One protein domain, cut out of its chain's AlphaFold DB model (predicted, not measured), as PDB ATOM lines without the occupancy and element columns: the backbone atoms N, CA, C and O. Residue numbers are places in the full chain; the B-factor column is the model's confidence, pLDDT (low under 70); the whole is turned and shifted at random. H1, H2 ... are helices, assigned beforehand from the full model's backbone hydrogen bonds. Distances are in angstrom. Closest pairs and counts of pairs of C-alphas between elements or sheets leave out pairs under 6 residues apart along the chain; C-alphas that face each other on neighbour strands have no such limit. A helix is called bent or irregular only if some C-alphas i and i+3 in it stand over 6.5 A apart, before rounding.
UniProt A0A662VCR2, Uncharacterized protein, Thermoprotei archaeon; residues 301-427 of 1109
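Overview. This is residues 301 to 427 of the 1109 residues of an uncharacterized protein of Thermoprotei archaeon (UniProt A0A662VCR2). Four helices, H1, H2, H3 and H6, make a four-sided bundle and alternate in direction round it, H1 touching H2, H2 touching H3, H3 touching H6 and H6 touching H1. H5 packs slantwise on H2 and H3, and H4 covers H2 and H5 on the side away from H1 and H6. The printed part has 127 residues with six named helices, H1 to H6 in chain order, and no named strand: all helix. It is compact, with a radius of gyration of the C-alphas of 14.2 A and spans of 41 by 37 by 24 A.

Along the chain. H1, residues 301 to 319, begins at C-alpha 301 (201.391, 307.300, 389.427) and is only just irregular: C-alphas 313 and 316 are 6.54 A apart. H2, residues 323 to 342, 29.8 A long, is irregular, with C-alphas 324 and 327 7.5 A apart. H3 is residues 344 to 355, H4 363 to 378 and H5 387 to 398. H6, residues 403 to 425, 32.5 A long, ends at C-alpha 425 (197.962, 294.475, 388.581).

Arrangement. H2 is the hub, touching four helices. It forms a hairpin with H1, closest C-alphas Val 312 and Arg 333, 5.6 A. H3 touches H6 at a shallow tilt of 20 degrees, opposite ways, closest C-alphas Gly 355 and Arg 410, 5.5 A. H4 touches H5 with residues 366 to 373 alone, closest C-alphas Leu 369 and Phe 393, 6.1 A. H2 and H6 are apart. Every O i to N i+4 pair is within hydrogen-bond range in H3, H4 and H5; in H1 12 of 15, H2 14 of 16, H6 17 of 19.

Size, cuts and confidence. The C-alphas of Glu 364 and Glu 426, the two farthest apart, are 42.5 A apart. The printed part has no cut, and no link is long. Low-confidence stretches include residues 355 to 363 and 377 to 385.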
ATOM      1  N   ILE A 301     200.634 307.418 390.685       74.38
ATOM      2  CA  ILE A 301     201.391 307.300 389.427       74.38
ATOM      3  C   ILE A 301     202.325 308.503 389.252       74.38
ATOM      4  O   ILE A 301     203.465 308.353 388.812       74.38
ATOM      5  N   LYS A 302     201.888 309.696 389.662       72.69
ATOM      6  CA  LYS A 302     202.707 310.914 389.647       72.69
ATOM      7  C   LYS A 302     203.932 310.791 390.559       72.69
ATOM      8  O   LYS A 302     205.029 311.175 390.159       72.69
ATOM      9  N   LYS A 303     203.783 310.205 391.755       78.44
ATOM     10  CA  LYS A 303     204.909 309.897 392.658       78.44
ATOM     11  C   LYS A 303     205.907 308.940 392.013       78.44
ATOM     12  O   LYS A 303     207.108 309.208 392.050       78.44
ATOM     13  N   LEU A 304     205.420 307.873 391.379       77.25
ATOM     14  CA  LEU A 304     206.269 306.944 390.637       77.25
ATOM     15  C   LEU A 304     207.023 307.657 389.497       77.25
ATOM     16  O   LEU A 304     208.230 307.476 389.358       77.25
ATOM     17  N   GLN A 305     206.354 308.518 388.723       73.44
ATOM     18  CA  GLN A 305     206.984 309.310 387.656       73.44
ATOM     19  C   GLN A 305     208.078 310.249 388.176       73.44
ATOM     20  O   GLN A 305     209.148 310.318 387.574       73.44
ATOM     21  N   LEU A 306     207.850 310.933 389.302       74.94
ATOM     22  CA  LEU A 306     208.874 311.763 389.946       74.94
ATOM     23  C   LEU A 306     210.076 310.926 390.388       74.94
ATOM     24  O   LEU A 306     211.215 311.310 390.142       74.94
ATOM     25  N   ARG A 307     209.839 309.738 390.951       77.56
ATOM     26  CA  ARG A 307     210.907 308.814 391.346       77.56
ATOM     27  C   ARG A 307     211.718 308.315 390.147       77.56
ATOM     28  O   ARG A 307     212.940 308.221 390.228       77.56
ATOM     29  N   ILE A 308     211.061 308.024 389.025       77.19
ATOM     30  CA  ILE A 308     211.735 307.673 387.765       77.19
ATOM     31  C   ILE A 308     212.559 308.860 387.266       77.19
ATOM     32  O   ILE A 308     213.700 308.676 386.852       77.19
ATOM     33  N   LEU A 309     212.020 310.077 387.331       73.69
ATOM     34  CA  LEU A 309     212.746 311.279 386.936       73.69
ATOM     35  C   LEU A 309     213.989 311.491 387.811       73.69
ATOM     36  O   LEU A 309     215.063 311.756 387.274       73.69
ATOM     37  N   ASP A 310     213.880 311.306 389.126       75.62
ATOM     38  CA  ASP A 310     215.007 311.370 390.061       75.62
ATOM     39  C   ASP A 310     216.055 310.289 389.754       75.62
ATOM     40  O   ASP A 310     217.260 310.562 389.739       75.62
ATOM     41  N   PHE A 311     215.619 309.066 389.443       77.44
ATOM     42  CA  PHE A 311     216.511 307.985 389.021       77.44
ATOM     43  C   PHE A 311     217.253 308.338 387.722       77.44
ATOM     44  O   PHE A 311     218.466 308.161 387.617       77.44
ATOM     45  N   VAL A 312     216.550 308.880 386.731       75.56
ATOM     46  CA  VAL A 312     217.121 309.216 385.424       75.56
ATOM     47  C   VAL A 312     218.073 310.418 385.514       75.56
ATOM     48  O   VAL A 312     219.160 310.395 384.931       75.56
ATOM     49  N   THR A 313     217.702 311.455 386.267       70.94
ATOM     50  CA  THR A 313     218.466 312.711 386.385       70.94
ATOM     51  C   THR A 313     219.624 312.619 387.370       70.94
ATOM     52  O   THR A 313     220.706 313.108 387.072       70.94
ATOM     53  N   LEU A 314     219.433 311.982 388.525       71.31
ATOM     54  CA  LEU A 314     220.443 311.905 389.582       71.31
ATOM     55  C   LEU A 314     221.010 310.494 389.727       71.31
ATOM     56  O   LEU A 314     222.192 310.341 390.013       71.31
ATOM     57  N   GLY A 315     220.189 309.458 389.555       69.38
ATOM     58  CA  GLY A 315     220.598 308.057 389.716       69.38
ATOM     59  C   GLY A 315     221.612 307.597 388.679       69.38
ATOM     60  O   GLY A 315     222.668 307.092 389.054       69.38
ATOM     61  N   LEU A 316     221.352 307.824 387.391       77.00
ATOM     62  CA  LEU A 316     222.258 307.378 386.328       77.00
ATOM     63  C   LEU A 316     223.678 307.950 386.477       77.00
ATOM     64  O   LEU A 316     224.640 307.214 386.282       77.00
ATOM     65  N   ASP A 317     223.831 309.200 386.925       77.69
ATOM     66  CA  ASP A 317     225.157 309.797 387.161       77.69
ATOM     67  C   ASP A 317     225.894 309.167 388.352       77.69
ATOM     68  O   ASP A 317     227.124 309.150 388.377       77.69
ATOM     69  N   ARG A 318     225.164 308.614 389.334       77.25
ATOM     70  CA  ARG A 318     225.762 307.893 390.473       77.25
ATOM     71  C   ARG A 318     226.327 306.536 390.067       77.25
ATOM     72  O   ARG A 318     227.299 306.084 390.674       77.25
ATOM     73  N   TYR A 319     225.691 305.865 389.107       75.00
ATOM     74  CA  TYR A 319     225.995 304.474 388.761       75.00
ATOM     75  C   TYR A 319     226.912 304.345 387.546       75.00
ATOM     76  O   TYR A 319     227.797 303.493 387.544       75.00
ATOM     77  N   TYR A 320     226.758 305.230 386.564       75.44
ATOM     78  CA  TYR A 320     227.559 305.264 385.349       75.44
ATOM     79  C   TYR A 320     228.536 306.437 385.436       75.44
ATOM     80  O   TYR A 320     228.176 307.561 385.104       75.44
ATOM     81  N   VAL A 321     229.753 306.204 385.931       71.25
ATOM     82  CA  VAL A 321     230.711 307.286 386.245       71.25
ATOM     83  C   VAL A 321     231.697 307.556 385.103       71.25
ATOM     84  O   VAL A 321     232.271 308.641 385.041       71.25
ATOM     85  N   ASP A 322     231.855 306.616 384.166       72.81
ATOM     86  CA  ASP A 322     232.801 306.747 383.055       72.81
ATOM     87  C   ASP A 322     232.491 307.995 382.188       72.81
ATOM     88  O   ASP A 322     231.390 308.115 381.628       72.81
ATOM     89  N   PRO A 323     233.446 308.939 382.044       71.62
ATOM     90  CA  PRO A 323     233.302 310.106 381.179       71.62
ATOM     91  C   PRO A 323     232.991 309.762 379.719       71.62
ATOM     92  O   PRO A 323     232.232 310.496 379.079       71.62
ATOM     93  N   LYS A 324     233.522 308.645 379.199       68.88
ATOM     94  CA  LYS A 324     233.298 308.188 377.819       68.88
ATOM     95  C   LYS A 324     231.834 307.832 377.560       68.88
ATOM     96  O   LYS A 324     231.341 308.006 376.449       68.88
ATOM     97  N   LEU A 325     231.092 307.451 378.601       70.00
ATOM     98  CA  LEU A 325     229.673 307.099 378.520       70.00
ATOM     99  C   LEU A 325     228.737 308.302 378.688       70.00
ATOM    100  O   LEU A 325     227.532 308.129 378.834       70.00
ATOM    101  N   LYS A 326     229.233 309.546 378.681       75.94
ATOM    102  CA  LYS A 326     228.371 310.736 378.814       75.94
ATOM    103  C   LYS A 326     227.263 310.794 377.751       75.94
ATOM    104  O   LYS A 326     226.109 310.985 378.121       75.94
ATOM    105  N   GLY A 327     227.589 310.589 376.473       75.50
ATOM    106  CA  GLY A 327     226.586 310.572 375.394       75.50
ATOM    107  C   GLY A 327     225.588 309.420 375.545       75.50
ATOM    108  O   GLY A 327     224.378 309.627 375.508       75.50
ATOM    109  N   VAL A 328     226.102 308.228 375.851       78.50
ATOM    110  CA  VAL A 328     225.325 307.000 376.080       78.50
ATOM    111  C   VAL A 328     224.348 307.148 377.256       78.50
ATOM    112  O   VAL A 328     223.191 306.746 377.154       78.50
ATOM    113  N   ARG A 329     224.769 307.784 378.358       79.12
ATOM    114  CA  ARG A 329     223.904 308.098 379.508       79.12
ATOM    115  C   ARG A 329     222.781 309.054 379.124       79.12
ATOM    116  O   ARG A 329     221.632 308.794 379.461       79.12
ATOM    117  N   GLU A 330     223.088 310.135 378.409       80.06
ATOM    118  CA  GLU A 330     222.080 311.093 377.934       80.06
ATOM    119  C   GLU A 330     221.066 310.445 376.984       80.06
ATOM    120  O   GLU A 330     219.869 310.733 377.045       80.06
ATOM    121  N   LEU A 331     221.525 309.526 376.137       80.56
ATOM    122  CA  LEU A 331     220.660 308.726 375.285       80.56
ATOM    123  C   LEU A 331     219.754 307.800 376.113       80.56
ATOM    124  O   LEU A 331     218.532 307.831 375.951       80.56
ATOM    125  N   LEU A 332     220.324 307.049 377.060       82.88
ATOM    126  CA  LEU A 332     219.577 306.178 377.972       82.88
ATOM    127  C   LEU A 332     218.512 306.960 378.757       82.88
ATOM    128  O   LEU A 332     217.377 306.498 378.876       82.88
ATOM    129  N   ARG A 333     218.839 308.172 379.228       84.75
ATOM    130  CA  ARG A 333     217.891 309.071 379.907       84.75
ATOM    131  C   ARG A 333     216.655 309.331 379.060       84.75
ATOM    132  O   ARG A 333     215.531 309.128 379.520       84.75
ATOM    133  N   LYS A 334     216.862 309.754 377.812       81.44
ATOM    134  CA  LYS A 334     215.773 310.067 376.879       81.44
ATOM    135  C   LYS A 334     214.913 308.838 376.583       81.44
ATOM    136  O   LYS A 334     213.692 308.965 376.535       81.44
ATOM    137  N   LEU A 335     215.527 307.662 376.426       82.69
ATOM    138  CA  LEU A 335     214.817 306.409 376.151       82.69
ATOM    139  C   LEU A 335     213.962 305.945 377.335       82.69
ATOM    140  O   LEU A 335     212.792 305.622 377.133       82.69
ATOM    141  N   ILE A 336     214.499 305.964 378.562       83.69
ATOM    142  CA  ILE A 336     213.735 305.596 379.770       83.69
ATOM    143  C   ILE A 336     212.525 306.512 379.919       83.69
ATOM    144  O   ILE A 336     211.408 306.032 380.105       83.69
ATOM    145  N   ILE A 337     212.732 307.826 379.795       79.62
ATOM    146  CA  ILE A 337     211.641 308.786 379.937       79.62
ATOM    147  C   ILE A 337     210.577 308.570 378.853       79.62
ATOM    148  O   ILE A 337     209.383 308.539 379.145       79.62
ATOM    149  N   LYS A 338     211.000 308.360 377.606       81.50
ATOM    150  CA  LYS A 338     210.080 308.112 376.498       81.50
ATOM    151  C   LYS A 338     209.243 306.846 376.705       81.50
ATOM    152  O   LYS A 338     208.045 306.853 376.431       81.50
ATOM    153  N   ARG A 339     209.848 305.772 377.217       85.12
ATOM    154  CA  ARG A 339     209.137 304.523 377.529       85.12
ATOM    155  C   ARG A 339     208.202 304.680 378.725       85.12
ATOM    156  O   ARG A 339     207.087 304.173 378.664       85.12
ATOM    157  N   ALA A 340     208.598 305.457 379.737       80.94
ATOM    158  CA  ALA A 340     207.740 305.813 380.869       80.94
ATOM    159  C   ALA A 340     206.483 306.594 380.447       80.94
ATOM    160  O   ALA A 340     205.418 306.396 381.024       80.94
ATOM    161  N   MET A 341     206.589 307.457 379.430       77.31
ATOM    162  CA  MET A 341     205.438 308.166 378.859       77.31
ATOM    163  C   MET A 341     204.516 307.250 378.059       77.31
ATOM    164  O   MET A 341     203.324 307.523 377.947       77.31
ATOM    165  N   SER A 342     205.051 306.193 377.445       84.19
ATOM    166  CA  SER A 342     204.232 305.290 376.637       84.19
ATOM    167  C   SER A 342     203.377 304.389 377.518       84.19
ATOM    168  O   SER A 342     202.154 304.493 377.461       84.19
ATOM    169  N   SER A 343     203.986 303.545 378.358       84.12
ATOM    170  CA  SER A 343     203.231 302.652 379.240       84.12
ATOM    171  C   SER A 343     204.039 302.124 380.423       84.12
ATOM    172  O   SER A 343     205.273 302.069 380.396       84.12
ATOM    173  N   GLU A 344     203.331 301.666 381.457       81.62
ATOM    174  CA  GLU A 344     203.942 301.020 382.615       81.62
ATOM    175  C   GLU A 344     204.670 299.719 382.228       81.62
ATOM    176  O   GLU A 344     205.722 299.423 382.795       81.62
ATOM    177  N   ALA A 345     204.171 298.953 381.249       76.31
ATOM    178  CA  ALA A 345     204.829 297.730 380.782       76.31
ATOM    179  C   ALA A 345     206.122 298.013 380.010       76.31
ATOM    180  O   ALA A 345     207.131 297.345 380.248       76.31
ATOM    181  N   ALA A 346     206.127 299.021 379.128       82.06
ATOM    182  CA  ALA A 346     207.337 299.412 378.404       82.06
ATOM    183  C   ALA A 346     208.448 299.824 379.378       82.06
ATOM    184  O   ALA A 346     209.610 299.437 379.209       82.06
ATOM    185  N   LEU A 347     208.075 300.557 380.428       82.31
ATOM    186  CA  LEU A 347     208.970 300.947 381.505       82.31
ATOM    187  C   LEU A 347     209.451 299.754 382.343       82.31
ATOM    188  O   LEU A 347     210.643 299.647 382.634       82.31
ATOM    189  N   LEU A 348     208.544 298.846 382.717       81.12
ATOM    190  CA  LEU A 348     208.866 297.635 383.470       81.12
ATOM    191  C   LEU A 348     209.918 296.794 382.737       81.12
ATOM    192  O   LEU A 348     210.914 296.401 383.342       81.12
ATOM    193  N   ASN A 349     209.727 296.564 381.436       81.62
ATOM    194  CA  ASN A 349     210.678 295.826 380.606       81.62
ATOM    195  C   ASN A 349     212.037 296.525 380.522       81.62
ATOM    196  O   ASN A 349     213.066 295.862 380.644       81.62
ATOM    197  N   THR A 350     212.061 297.856 380.400       84.81
ATOM    198  CA  THR A 350     213.309 298.631 380.457       84.81
ATOM    199  C   THR A 350     214.060 298.397 381.759       84.81
ATOM    200  O   THR A 350     215.233 298.038 381.729       84.81
ATOM    201  N   PHE A 351     213.396 298.545 382.904       81.88
ATOM    202  CA  PHE A 351     214.040 298.361 384.201       81.88
ATOM    203  C   PHE A 351     214.475 296.916 384.460       81.88
ATOM    204  O   PHE A 351     215.563 296.701 384.992       81.88
ATOM    205  N   MET A 352     213.680 295.922 384.047       79.75
ATOM    206  CA  MET A 352     214.068 294.510 384.154       79.75
ATOM    207  C   MET A 352     215.348 294.209 383.367       79.75
ATOM    208  O   MET A 352     216.194 293.473 383.869       79.75
ATOM    209  N   ARG A 353     215.521 294.809 382.182       79.19
ATOM    210  CA  ARG A 353     216.741 294.648 381.376       79.19
ATOM    211  C   ARG A 353     217.942 295.367 381.975       79.19
ATOM    212  O   ARG A 353     219.011 294.776 382.008       79.19
ATOM    213  N   ILE A 354     217.761 296.565 382.539       77.06
ATOM    214  CA  ILE A 354     218.848 297.244 383.269       77.06
ATOM    215  C   ILE A 354     219.326 296.392 384.462       77.06
ATOM    216  O   ILE A 354     220.512 296.357 384.783       77.06
ATOM    217  N   GLY A 355     218.407 295.686 385.128       65.06
ATOM    218  CA  GLY A 355     218.731 294.789 386.241       65.06
ATOM    219  C   GLY A 355     219.327 293.432 385.831       65.06
ATOM    220  O   GLY A 355     219.888 292.738 386.685       65.06
ATOM    221  N   ALA A 356     219.214 293.033 384.562       63.59
ATOM    222  CA  ALA A 356     219.679 291.743 384.064       63.59
ATOM    223  C   ALA A 356     221.136 291.837 383.580       63.59
ATOM    224  O   ALA A 356     221.447 292.529 382.616       63.59
ATOM    225  N   ARG A 357     222.055 291.105 384.226       58.62
ATOM    226  CA  ARG A 357     223.421 290.919 383.708       58.62
ATOM    227  C   ARG A 357     223.390 289.911 382.565       58.62
ATOM    228  O   ARG A 357     223.290 288.713 382.822       58.62
ATOM    229  N   LEU A 358     223.513 290.383 381.331       51.69
ATOM    230  CA  LEU A 358     223.760 289.538 380.162       51.69
ATOM    231  C   LEU A 358     224.995 290.048 379.403       51.69
ATOM    232  O   LEU A 358     225.417 291.182 379.598       51.69
ATOM    233  N   GLY A 359     225.636 289.129 378.673       55.00
ATOM    234  CA  GLY A 359     227.036 289.183 378.232       55.00
ATOM    235  C   GLY A 359     227.476 290.405 377.414       55.00
ATOM    236  O   GLY A 359     226.671 291.180 376.912       55.00
ATOM    237  N   GLY A 360     228.802 290.541 377.307       56.38
ATOM    238  CA  GLY A 360     229.490 291.713 376.768       56.38
ATOM    239  C   GLY A 360     229.248 291.949 375.281       56.38
ATOM    240  O   GLY A 360     229.566 291.106 374.446       56.38
ATOM    241  N   ILE A 361     228.727 293.134 374.986       63.81
ATOM    242  CA  ILE A 361     228.676 293.745 373.658       63.81
ATOM    243  C   ILE A 361     229.974 294.548 373.468       63.81
ATOM    244  O   ILE A 361     230.498 295.111 374.434       63.81
ATOM    245  N   THR A 362     230.531 294.580 372.254       68.25
ATOM    246  CA  THR A 362     231.766 295.343 371.989       68.25
ATOM    247  C   THR A 362     231.502 296.855 372.000       68.25
ATOM    248  O   THR A 362     230.384 297.318 371.767       68.25
ATOM    249  N   GLU A 363     232.534 297.665 372.258       69.62
ATOM    250  CA  GLU A 363     232.410 299.136 372.259       69.62
ATOM    251  C   GLU A 363     231.958 299.677 370.885       69.62
ATOM    252  O   GLU A 363     231.174 300.623 370.809       69.62
ATOM    253  N   GLU A 364     232.371 299.018 369.796       71.44
ATOM    254  CA  GLU A 364     231.939 299.325 368.427       71.44
ATOM    255  C   GLU A 364     230.440 299.071 368.210       71.44
ATOM    256  O   GLU A 364     229.738 299.897 367.619       71.44
ATOM    257  N   GLU A 365     229.912 297.951 368.716       74.56
ATOM    258  CA  GLU A 365     228.482 297.648 368.640       74.56
ATOM    259  C   GLU A 365     227.648 298.648 369.450       74.56
ATOM    260  O   GLU A 365     226.591 299.084 368.982       74.56
ATOM    261  N   LEU A 366     228.138 299.072 370.620       77.50
ATOM    262  CA  LEU A 366     227.491 300.103 371.433       77.50
ATOM    263  C   LEU A 366     227.428 301.447 370.697       77.50
ATOM    264  O   LEU A 366     226.371 302.078 370.677       77.50
ATOM    265  N   GLN A 367     228.527 301.883 370.070       77.12
ATOM    266  CA  GLN A 367     228.537 303.119 369.281       77.12
ATOM    267  C   GLN A 367     227.564 303.033 368.102       77.12
ATOM    268  O   GLN A 367     226.767 303.948 367.894       77.12
ATOM    269  N   LYS A 368     227.551 301.905 367.385       76.44
ATOM    270  CA  LYS A 368     226.629 301.668 366.264       76.44
ATOM    271  C   LYS A 368     225.160 301.718 366.695       76.44
ATOM    272  O   LYS A 368     224.331 302.279 365.979       76.44
ATOM    273  N   LEU A 369     224.829 301.144 367.854       77.75
ATOM    274  CA  LEU A 369     223.491 301.237 368.448       77.75
ATOM    275  C   LEU A 369     223.165 302.672 368.881       77.75
ATOM    276  O   LEU A 369     222.069 303.151 368.596       77.75
ATOM    277  N   SER A 370     224.120 303.373 369.499       80.00
ATOM    278  CA  SER A 370     223.960 304.767 369.928       80.00
ATOM    279  C   SER A 370     223.622 305.676 368.749       80.00
ATOM    280  O   SER A 370     222.640 306.408 368.814       80.00
ATOM    281  N   SER A 371     224.361 305.581 367.639       74.06
ATOM    282  CA  SER A 371     224.101 306.389 366.443       74.06
ATOM    283  C   SER A 371     222.714 306.127 365.850       74.06
ATOM    284  O   SER A 371     221.997 307.073 365.533       74.06
ATOM    285  N   LYS A 372     222.288 304.857 365.763       73.00
ATOM    286  CA  LYS A 372     220.935 304.501 365.292       73.00
ATOM    287  C   LYS A 372     219.828 305.065 366.189       73.00
ATOM    288  O   LYS A 372     218.779 305.481 365.705       73.00
ATOM    289  N   LEU A 373     220.031 305.055 367.502       77.31
ATOM    290  CA  LEU A 373     219.045 305.547 368.465       77.31
ATOM    291  C   LEU A 373     219.032 307.079 368.552       77.31
ATOM    292  O   LEU A 373     217.982 307.677 368.784       77.31
ATOM    293  N   GLU A 374     220.169 307.733 368.331       74.00
ATOM    294  CA  GLU A 374     220.235 309.186 368.169       74.00
ATOM    295  C   GLU A 374     219.489 309.647 366.914       74.00
ATOM    296  O   GLU A 374     218.742 310.623 367.000       74.00
ATOM    297  N   GLU A 375     219.608 308.914 365.802       68.69
ATOM    298  CA  GLU A 375     218.812 309.108 364.579       68.69
ATOM    299  C   GLU A 375     217.305 308.980 364.888       68.69
ATOM    300  O   GLU A 375     216.507 309.874 364.594       68.69
ATOM    301  N   TYR A 376     216.909 307.933 365.617       73.12
ATOM    302  CA  TYR A 376     215.520 307.761 366.051       73.12
ATOM    303  C   TYR A 376     214.982 308.952 366.867       73.12
ATOM    304  O   TYR A 376     213.878 309.447 366.616       73.12
ATOM    305  N   ILE A 377     215.750 309.429 367.854       69.06
ATOM    306  CA  ILE A 377     215.340 310.531 368.740       69.06
ATOM    307  C   ILE A 377     215.358 311.879 368.020       69.06
ATOM    308  O   ILE A 377     214.518 312.740 368.309       69.06
ATOM    309  N   SER A 378     216.289 312.089 367.085       63.50
ATOM    310  CA  SER A 378     216.327 313.309 366.273       63.50
ATOM    311  C   SER A 378     215.083 313.439 365.384       63.50
ATOM    312  O   SER A 378     214.767 314.543 364.926       63.50
ATOM    313  N   GLY A 379     214.317 312.352 365.240       56.38
ATOM    314  CA  GLY A 379     213.130 312.272 364.406       56.38
ATOM    315  C   GLY A 379     213.452 311.860 362.974       56.38
ATOM    316  O   GLY A 379     212.584 311.987 362.110       56.38
ATOM    317  N   GLU A 380     214.678 311.394 362.730       52.25
ATOM    318  CA  GLU A 380     215.076 310.746 361.490       52.25
ATOM    319  C   GLU A 380     214.481 309.325 361.489       52.25
ATOM    320  O   GLU A 380     214.556 308.569 362.459       52.25
ATOM    321  N   GLU A 381     213.725 309.008 360.440       53.44
ATOM    322  CA  GLU A 381     212.910 307.795 360.386       53.44
ATOM    323  C   GLU A 381     213.766 306.530 360.311       53.44
ATOM    324  O   GLU A 381     214.378 306.235 359.284       53.44
ATOM    325  N   SER A 382     213.736 305.732 361.376       46.19
ATOM    326  CA  SER A 382     214.146 304.334 361.335       46.19
ATOM    327  C   SER A 382     212.968 303.468 360.866       46.19
ATOM    328  O   SER A 382     211.951 303.393 361.550       46.19
ATOM    329  N   GLU A 383     213.126 302.762 359.744       48.28
ATOM    330  CA  GLU A 383     212.148 301.797 359.185       48.28
ATOM    331  C   GLU A 383     211.959 300.529 360.050       48.28
ATOM    332  O   GLU A 383     211.265 299.585 359.670       48.28
ATOM    333  N   ILE A 384     212.625 300.479 361.203       51.75
ATOM    334  CA  ILE A 384     212.670 299.334 362.105       51.75
ATOM    335  C   ILE A 384     211.886 299.695 363.364       51.75
ATOM    336  O   ILE A 384     212.004 300.805 363.889       51.75
ATOM    337  N   GLU A 385     211.086 298.741 363.841       61.75
ATOM    338  CA  GLU A 385     210.527 298.753 365.191       61.75
ATOM    339  C   GLU A 385     211.696 298.851 366.183       61.75
ATOM    340  O   GLU A 385     212.395 297.872 366.433       61.75
ATOM    341  N   ILE A 386     211.941 300.064 366.689       70.81
ATOM    342  CA  ILE A 386     213.169 300.442 367.409       70.81
ATOM    343  C   ILE A 386     213.352 299.671 368.726       70.81
ATOM    344  O   ILE A 386     214.411 299.744 369.344       70.81
ATOM    345  N   ASP A 387     212.319 298.962 369.190       73.06
ATOM    346  CA  ASP A 387     212.346 298.203 370.436       73.06
ATOM    347  C   ASP A 387     213.549 297.271 370.508       73.06
ATOM    348  O   ASP A 387     214.236 297.266 371.520       73.06
ATOM    349  N   VAL A 388     213.856 296.537 369.435       76.75
ATOM    350  CA  VAL A 388     214.967 295.574 369.442       76.75
ATOM    351  C   VAL A 388     216.308 296.286 369.639       76.75
ATOM    352  O   VAL A 388     217.148 295.829 370.412       76.75
ATOM    353  N   GLU A 389     216.526 297.415 368.965       80.38
ATOM    354  CA  GLU A 389     217.715 298.248 369.143       80.38
ATOM    355  C   GLU A 389     217.782 298.879 370.536       80.38
ATOM    356  O   GLU A 389     218.857 298.890 371.133       80.38
ATOM    357  N   ILE A 390     216.661 299.377 371.068       82.06
ATOM    358  CA  ILE A 390     216.587 299.927 372.429       82.06
ATOM    359  C   ILE A 390     216.942 298.848 373.450       82.06
ATOM    360  O   ILE A 390     217.721 299.100 374.363       82.06
ATOM    361  N   GLU A 391     216.376 297.654 373.305       79.81
ATOM    362  CA  GLU A 391     216.611 296.521 374.194       79.81
ATOM    363  C   GLU A 391     218.086 296.120 374.202       79.81
ATOM    364  O   GLU A 391     218.698 296.080 375.270       79.81
ATOM    365  N   LYS A 392     218.677 295.927 373.016       81.31
ATOM    366  CA  LYS A 392     220.110 295.630 372.865       81.31
ATOM    367  C   LYS A 392     220.988 296.735 373.440       81.31
ATOM    368  O   LYS A 392     221.991 296.448 374.082       81.31
ATOM    369  N   PHE A 393     220.619 297.997 373.225       84.19
ATOM    370  CA  PHE A 393     221.350 299.134 373.776       84.19
ATOM    371  C   PHE A 393     221.281 299.161 375.302       84.19
ATOM    372  O   PHE A 393     222.308 299.315 375.949       84.19
ATOM    373  N   ILE A 394     220.104 298.976 375.898       80.50
ATOM    374  CA  ILE A 394     219.945 298.958 377.357       80.50
ATOM    375  C   ILE A 394     220.768 297.822 377.981       80.50
ATOM    376  O   ILE A 394     221.435 298.037 378.995       80.50
ATOM    377  N   GLU A 395     220.762 296.640 377.367       78.12
ATOM    378  CA  GLU A 395     221.589 295.504 377.792       78.12
ATOM    379  C   GLU A 395     223.083 295.828 377.689       78.12
ATOM    380  O   GLU A 395     223.812 295.649 378.665       78.12
ATOM    381  N   ALA A 396     223.516 296.399 376.560       78.38
ATOM    382  CA  ALA A 396     224.897 296.823 376.348       78.38
ATOM    383  C   ALA A 396     225.343 297.840 377.402       78.38
ATOM    384  O   ALA A 396     226.412 297.713 377.981       78.38
ATOM    385  N   VAL A 397     224.520 298.849 377.690       77.44
ATOM    386  CA  VAL A 397     224.868 299.882 378.672       77.44
ATOM    387  C   VAL A 397     225.013 299.279 380.068       77.44
ATOM    388  O   VAL A 397     225.927 299.648 380.804       77.44
ATOM    389  N   SER A 398     224.188 298.293 380.411       74.12
ATOM    390  CA  SER A 398     224.186 297.661 381.735       74.12
ATOM    391  C   SER A 398     225.493 296.929 382.070       74.12
ATOM    392  O   SER A 398     225.820 296.788 383.250       74.12
ATOM    393  N   SER A 399     226.293 296.523 381.073       72.19
ATOM    394  CA  SER A 399     227.606 295.909 381.317       72.19
ATOM    395  C   SER A 399     228.682 296.891 381.795       72.19
ATOM    396  O   SER A 399     229.705 296.451 382.312       72.19
ATOM    397  N   PHE A 400     228.464 298.206 381.670       72.12
ATOM    398  CA  PHE A 400     229.443 299.241 382.036       72.12
ATOM    399  C   PHE A 400     229.323 299.748 383.484       72.12
ATOM    400  O   PHE A 400     229.989 300.709 383.870       72.12
ATOM    401  N   VAL A 401     228.462 299.136 384.301       69.94
ATOM    402  CA  VAL A 401     228.349 299.470 385.727       69.94
ATOM    403  C   VAL A 401     229.298 298.591 386.539       69.94
ATOM    404  O   VAL A 401     229.170 297.365 386.549       69.94
ATOM    405  N   ASP A 402     230.211 299.220 387.283       64.75
ATOM    406  CA  ASP A 402     231.123 298.508 388.185       64.75
ATOM    407  C   ASP A 402     230.369 297.633 389.199       64.75
ATOM    408  O   ASP A 402     229.310 298.005 389.716       64.75
ATOM    409  N   SER A 403     230.963 296.494 389.562       63.97
ATOM    410  CA  SER A 403     230.355 295.468 390.427       63.97
ATOM    411  C   SER A 403     229.816 295.999 391.763       63.97
ATOM    412  O   SER A 403     228.750 295.570 392.200       63.97
ATOM    413  N   ILE A 404     230.502 296.966 392.382       62.09
ATOM    414  CA  ILE A 404     230.103 297.586 393.658       62.09
ATOM    415  C   ILE A 404     228.839 298.447 393.495       62.09
ATOM    416  O   ILE A 404     227.956 298.453 394.354       62.09
ATOM    417  N   ARG A 405     228.737 299.185 392.385       71.38
ATOM    418  CA  ARG A 405     227.607 300.079 392.089       71.38
ATOM    419  C   ARG A 405     226.396 299.307 391.567       71.38
ATOM    420  O   ARG A 405     225.267 299.725 391.818       71.38
ATOM    421  N   ALA A 406     226.634 298.173 390.910       70.75
ATOM    422  CA  ALA A 406     225.607 297.316 390.329       70.75
ATOM    423  C   ALA A 406     224.610 296.785 391.372       70.75
ATOM    424  O   ALA A 406     223.410 296.786 391.118       70.75
ATOM    425  N   GLU A 407     225.072 296.403 392.565       74.19
ATOM    426  CA  GLU A 407     224.193 295.896 393.632       74.19
ATOM    427  C   GLU A 407     223.231 296.980 394.151       74.19
ATOM    428  O   GLU A 407     222.038 296.747 394.342       74.19
ATOM    429  N   LYS A 408     223.729 298.208 394.329       78.00
ATOM    430  CA  LYS A 408     222.906 299.341 394.775       78.00
ATOM    431  C   LYS A 408     221.918 299.788 393.692       78.00
ATOM    432  O   LYS A 408     220.756 300.039 394.002       78.00
ATOM    433  N   LEU A 409     222.371 299.828 392.437       79.69
ATOM    434  CA  LEU A 409     221.528 300.067 391.265       79.69
ATOM    435  C   LEU A 409     220.396 299.035 391.190       79.69
ATOM    436  O   LEU A 409     219.236 299.406 391.034       79.69
ATOM    437  N   ARG A 410     220.722 297.750 391.363       79.12
ATOM    438  CA  ARG A 410     219.757 296.652 391.319       79.12
ATOM    439  C   ARG A 410     218.659 296.808 392.368       79.12
ATOM    440  O   ARG A 410     217.493 296.683 392.016       79.12
ATOM    441  N   ARG A 411     218.998 297.155 393.613       82.19
ATOM    442  CA  ARG A 411     217.996 297.392 394.672       82.19
ATOM    443  C   ARG A 411     217.069 298.563 394.355       82.19
ATOM    444  O   ARG A 411     215.857 298.435 394.498       82.19
ATOM    445  N   GLU A 412     217.622 299.688 393.894       83.31
ATOM    446  CA  GLU A 412     216.823 300.866 393.514       83.31
ATOM    447  C   GLU A 412     215.857 300.531 392.361       83.31
ATOM    448  O   GLU A 412     214.692 300.932 392.389       83.31
ATOM    449  N   ILE A 413     216.310 299.727 391.394       84.25
ATOM    450  CA  ILE A 413     215.500 299.227 390.275       84.25
ATOM    451  C   ILE A 413     214.429 298.228 390.731       84.25
ATOM    452  O   ILE A 413     213.285 298.326 390.293       84.25
ATOM    453  N   GLU A 414     214.765 297.274 391.601       85.62
ATOM    454  CA  GLU A 414     213.827 296.266 392.112       85.62
ATOM    455  C   GLU A 414     212.645 296.908 392.852       85.62
ATOM    456  O   GLU A 414     211.504 296.461 392.702       85.62
ATOM    457  N   ASP A 415     212.887 297.997 393.585       85.19
ATOM    458  CA  ASP A 415     211.819 298.756 394.232       85.19
ATOM    459  C   ASP A 415     210.900 299.458 393.221       85.19
ATOM    460  O   ASP A 415     209.677 299.404 393.376       85.19
ATOM    461  N   ILE A 416     211.460 300.071 392.168       84.44
ATOM    462  CA  ILE A 416     210.672 300.686 391.084       84.44
ATOM    463  C   ILE A 416     209.839 299.612 390.367       84.44
ATOM    464  O   ILE A 416     208.642 299.790 390.155       84.44
ATOM    465  N   ILE A 417     210.438 298.459 390.051       85.69
ATOM    466  CA  ILE A 417     209.763 297.311 389.427       85.69
ATOM    467  C   ILE A 417     208.576 296.837 390.273       85.69
ATOM    468  O   ILE A 417     207.504 296.562 389.729       85.69
ATOM    469  N   ARG A 418     208.749 296.724 391.598       87.38
ATOM    470  CA  ARG A 418     207.685 296.286 392.516       87.38
ATOM    471  C   ARG A 418     206.492 297.241 392.477       87.38
ATOM    472  O   ARG A 418     205.348 296.793 392.416       87.38
ATOM    473  N   GLU A 419     206.761 298.541 392.473       83.06
ATOM    474  CA  GLU A 419     205.746 299.593 392.431       83.06
ATOM    475  C   GLU A 419     204.996 299.623 391.088       83.06
ATOM    476  O   GLU A 419     203.765 299.625 391.068       83.06
ATOM    477  N   VAL A 420     205.724 299.524 389.969       83.25
ATOM    478  CA  VAL A 420     205.148 299.440 388.615       83.25
ATOM    479  C   VAL A 420     204.252 298.202 388.466       83.25
ATOM    480  O   VAL A 420     203.124 298.307 387.984       83.25
ATOM    481  N   LYS A 421     204.710 297.025 388.926       84.75
ATOM    482  CA  LYS A 421     203.915 295.781 388.891       84.75
ATOM    483  C   LYS A 421     202.614 295.898 389.678       84.75
ATOM    484  O   LYS A 421     201.592 295.381 389.238       84.75
ATOM    485  N   ARG A 422     202.644 296.579 390.825       84.06
ATOM    486  CA  ARG A 422     201.450 296.812 391.641       84.06
ATOM    487  C   ARG A 422     200.406 297.633 390.878       84.06
ATOM    488  O   ARG A 422     199.267 297.195 390.782       84.06
ATOM    489  N   ILE A 423     200.806 298.744 390.254       77.69
ATOM    490  CA  ILE A 423     199.906 299.599 389.454       77.69
ATOM    491  C   ILE A 423     199.304 298.830 388.268       77.69
ATOM    492  O   ILE A 423     198.100 298.918 388.020       77.69
ATOM    493  N   ILE A 424     200.127 298.039 387.568       74.25
ATOM    494  CA  ILE A 424     199.686 297.179 386.460       74.25
ATOM    495  C   ILE A 424     198.629 296.170 386.926       74.25
ATOM    496  O   ILE A 424     197.601 296.007 386.266       74.25
ATOM    497  N   ASN A 425     198.863 295.502 388.058       75.75
ATOM    498  CA  ASN A 425     197.962 294.475 388.581       75.75
ATOM    499  C   ASN A 425     196.641 295.053 389.104       75.75
ATOM    500  O   ASN A 425     195.607 294.403 388.990       75.75
ATOM    501  N   GLU A 426     196.661 296.274 389.641       71.94
ATOM    502  CA  GLU A 426     195.462 296.976 390.112       71.94
ATOM    503  C   GLU A 426     194.603 297.540 388.958       71.94
ATOM    504  O   GLU A 426     193.495 298.016 389.199       71.94
ATOM    505  N   GLY A 427     195.075 297.485 387.703       65.94
ATOM    506  CA  GLY A 427     194.319 297.946 386.530       65.94
ATOM    507  C   GLY A 427     194.120 299.465 386.467       65.94
ATOM    508  O   GLY A 427     193.242 299.951 385.759       65.94
TER     509      GLY A 427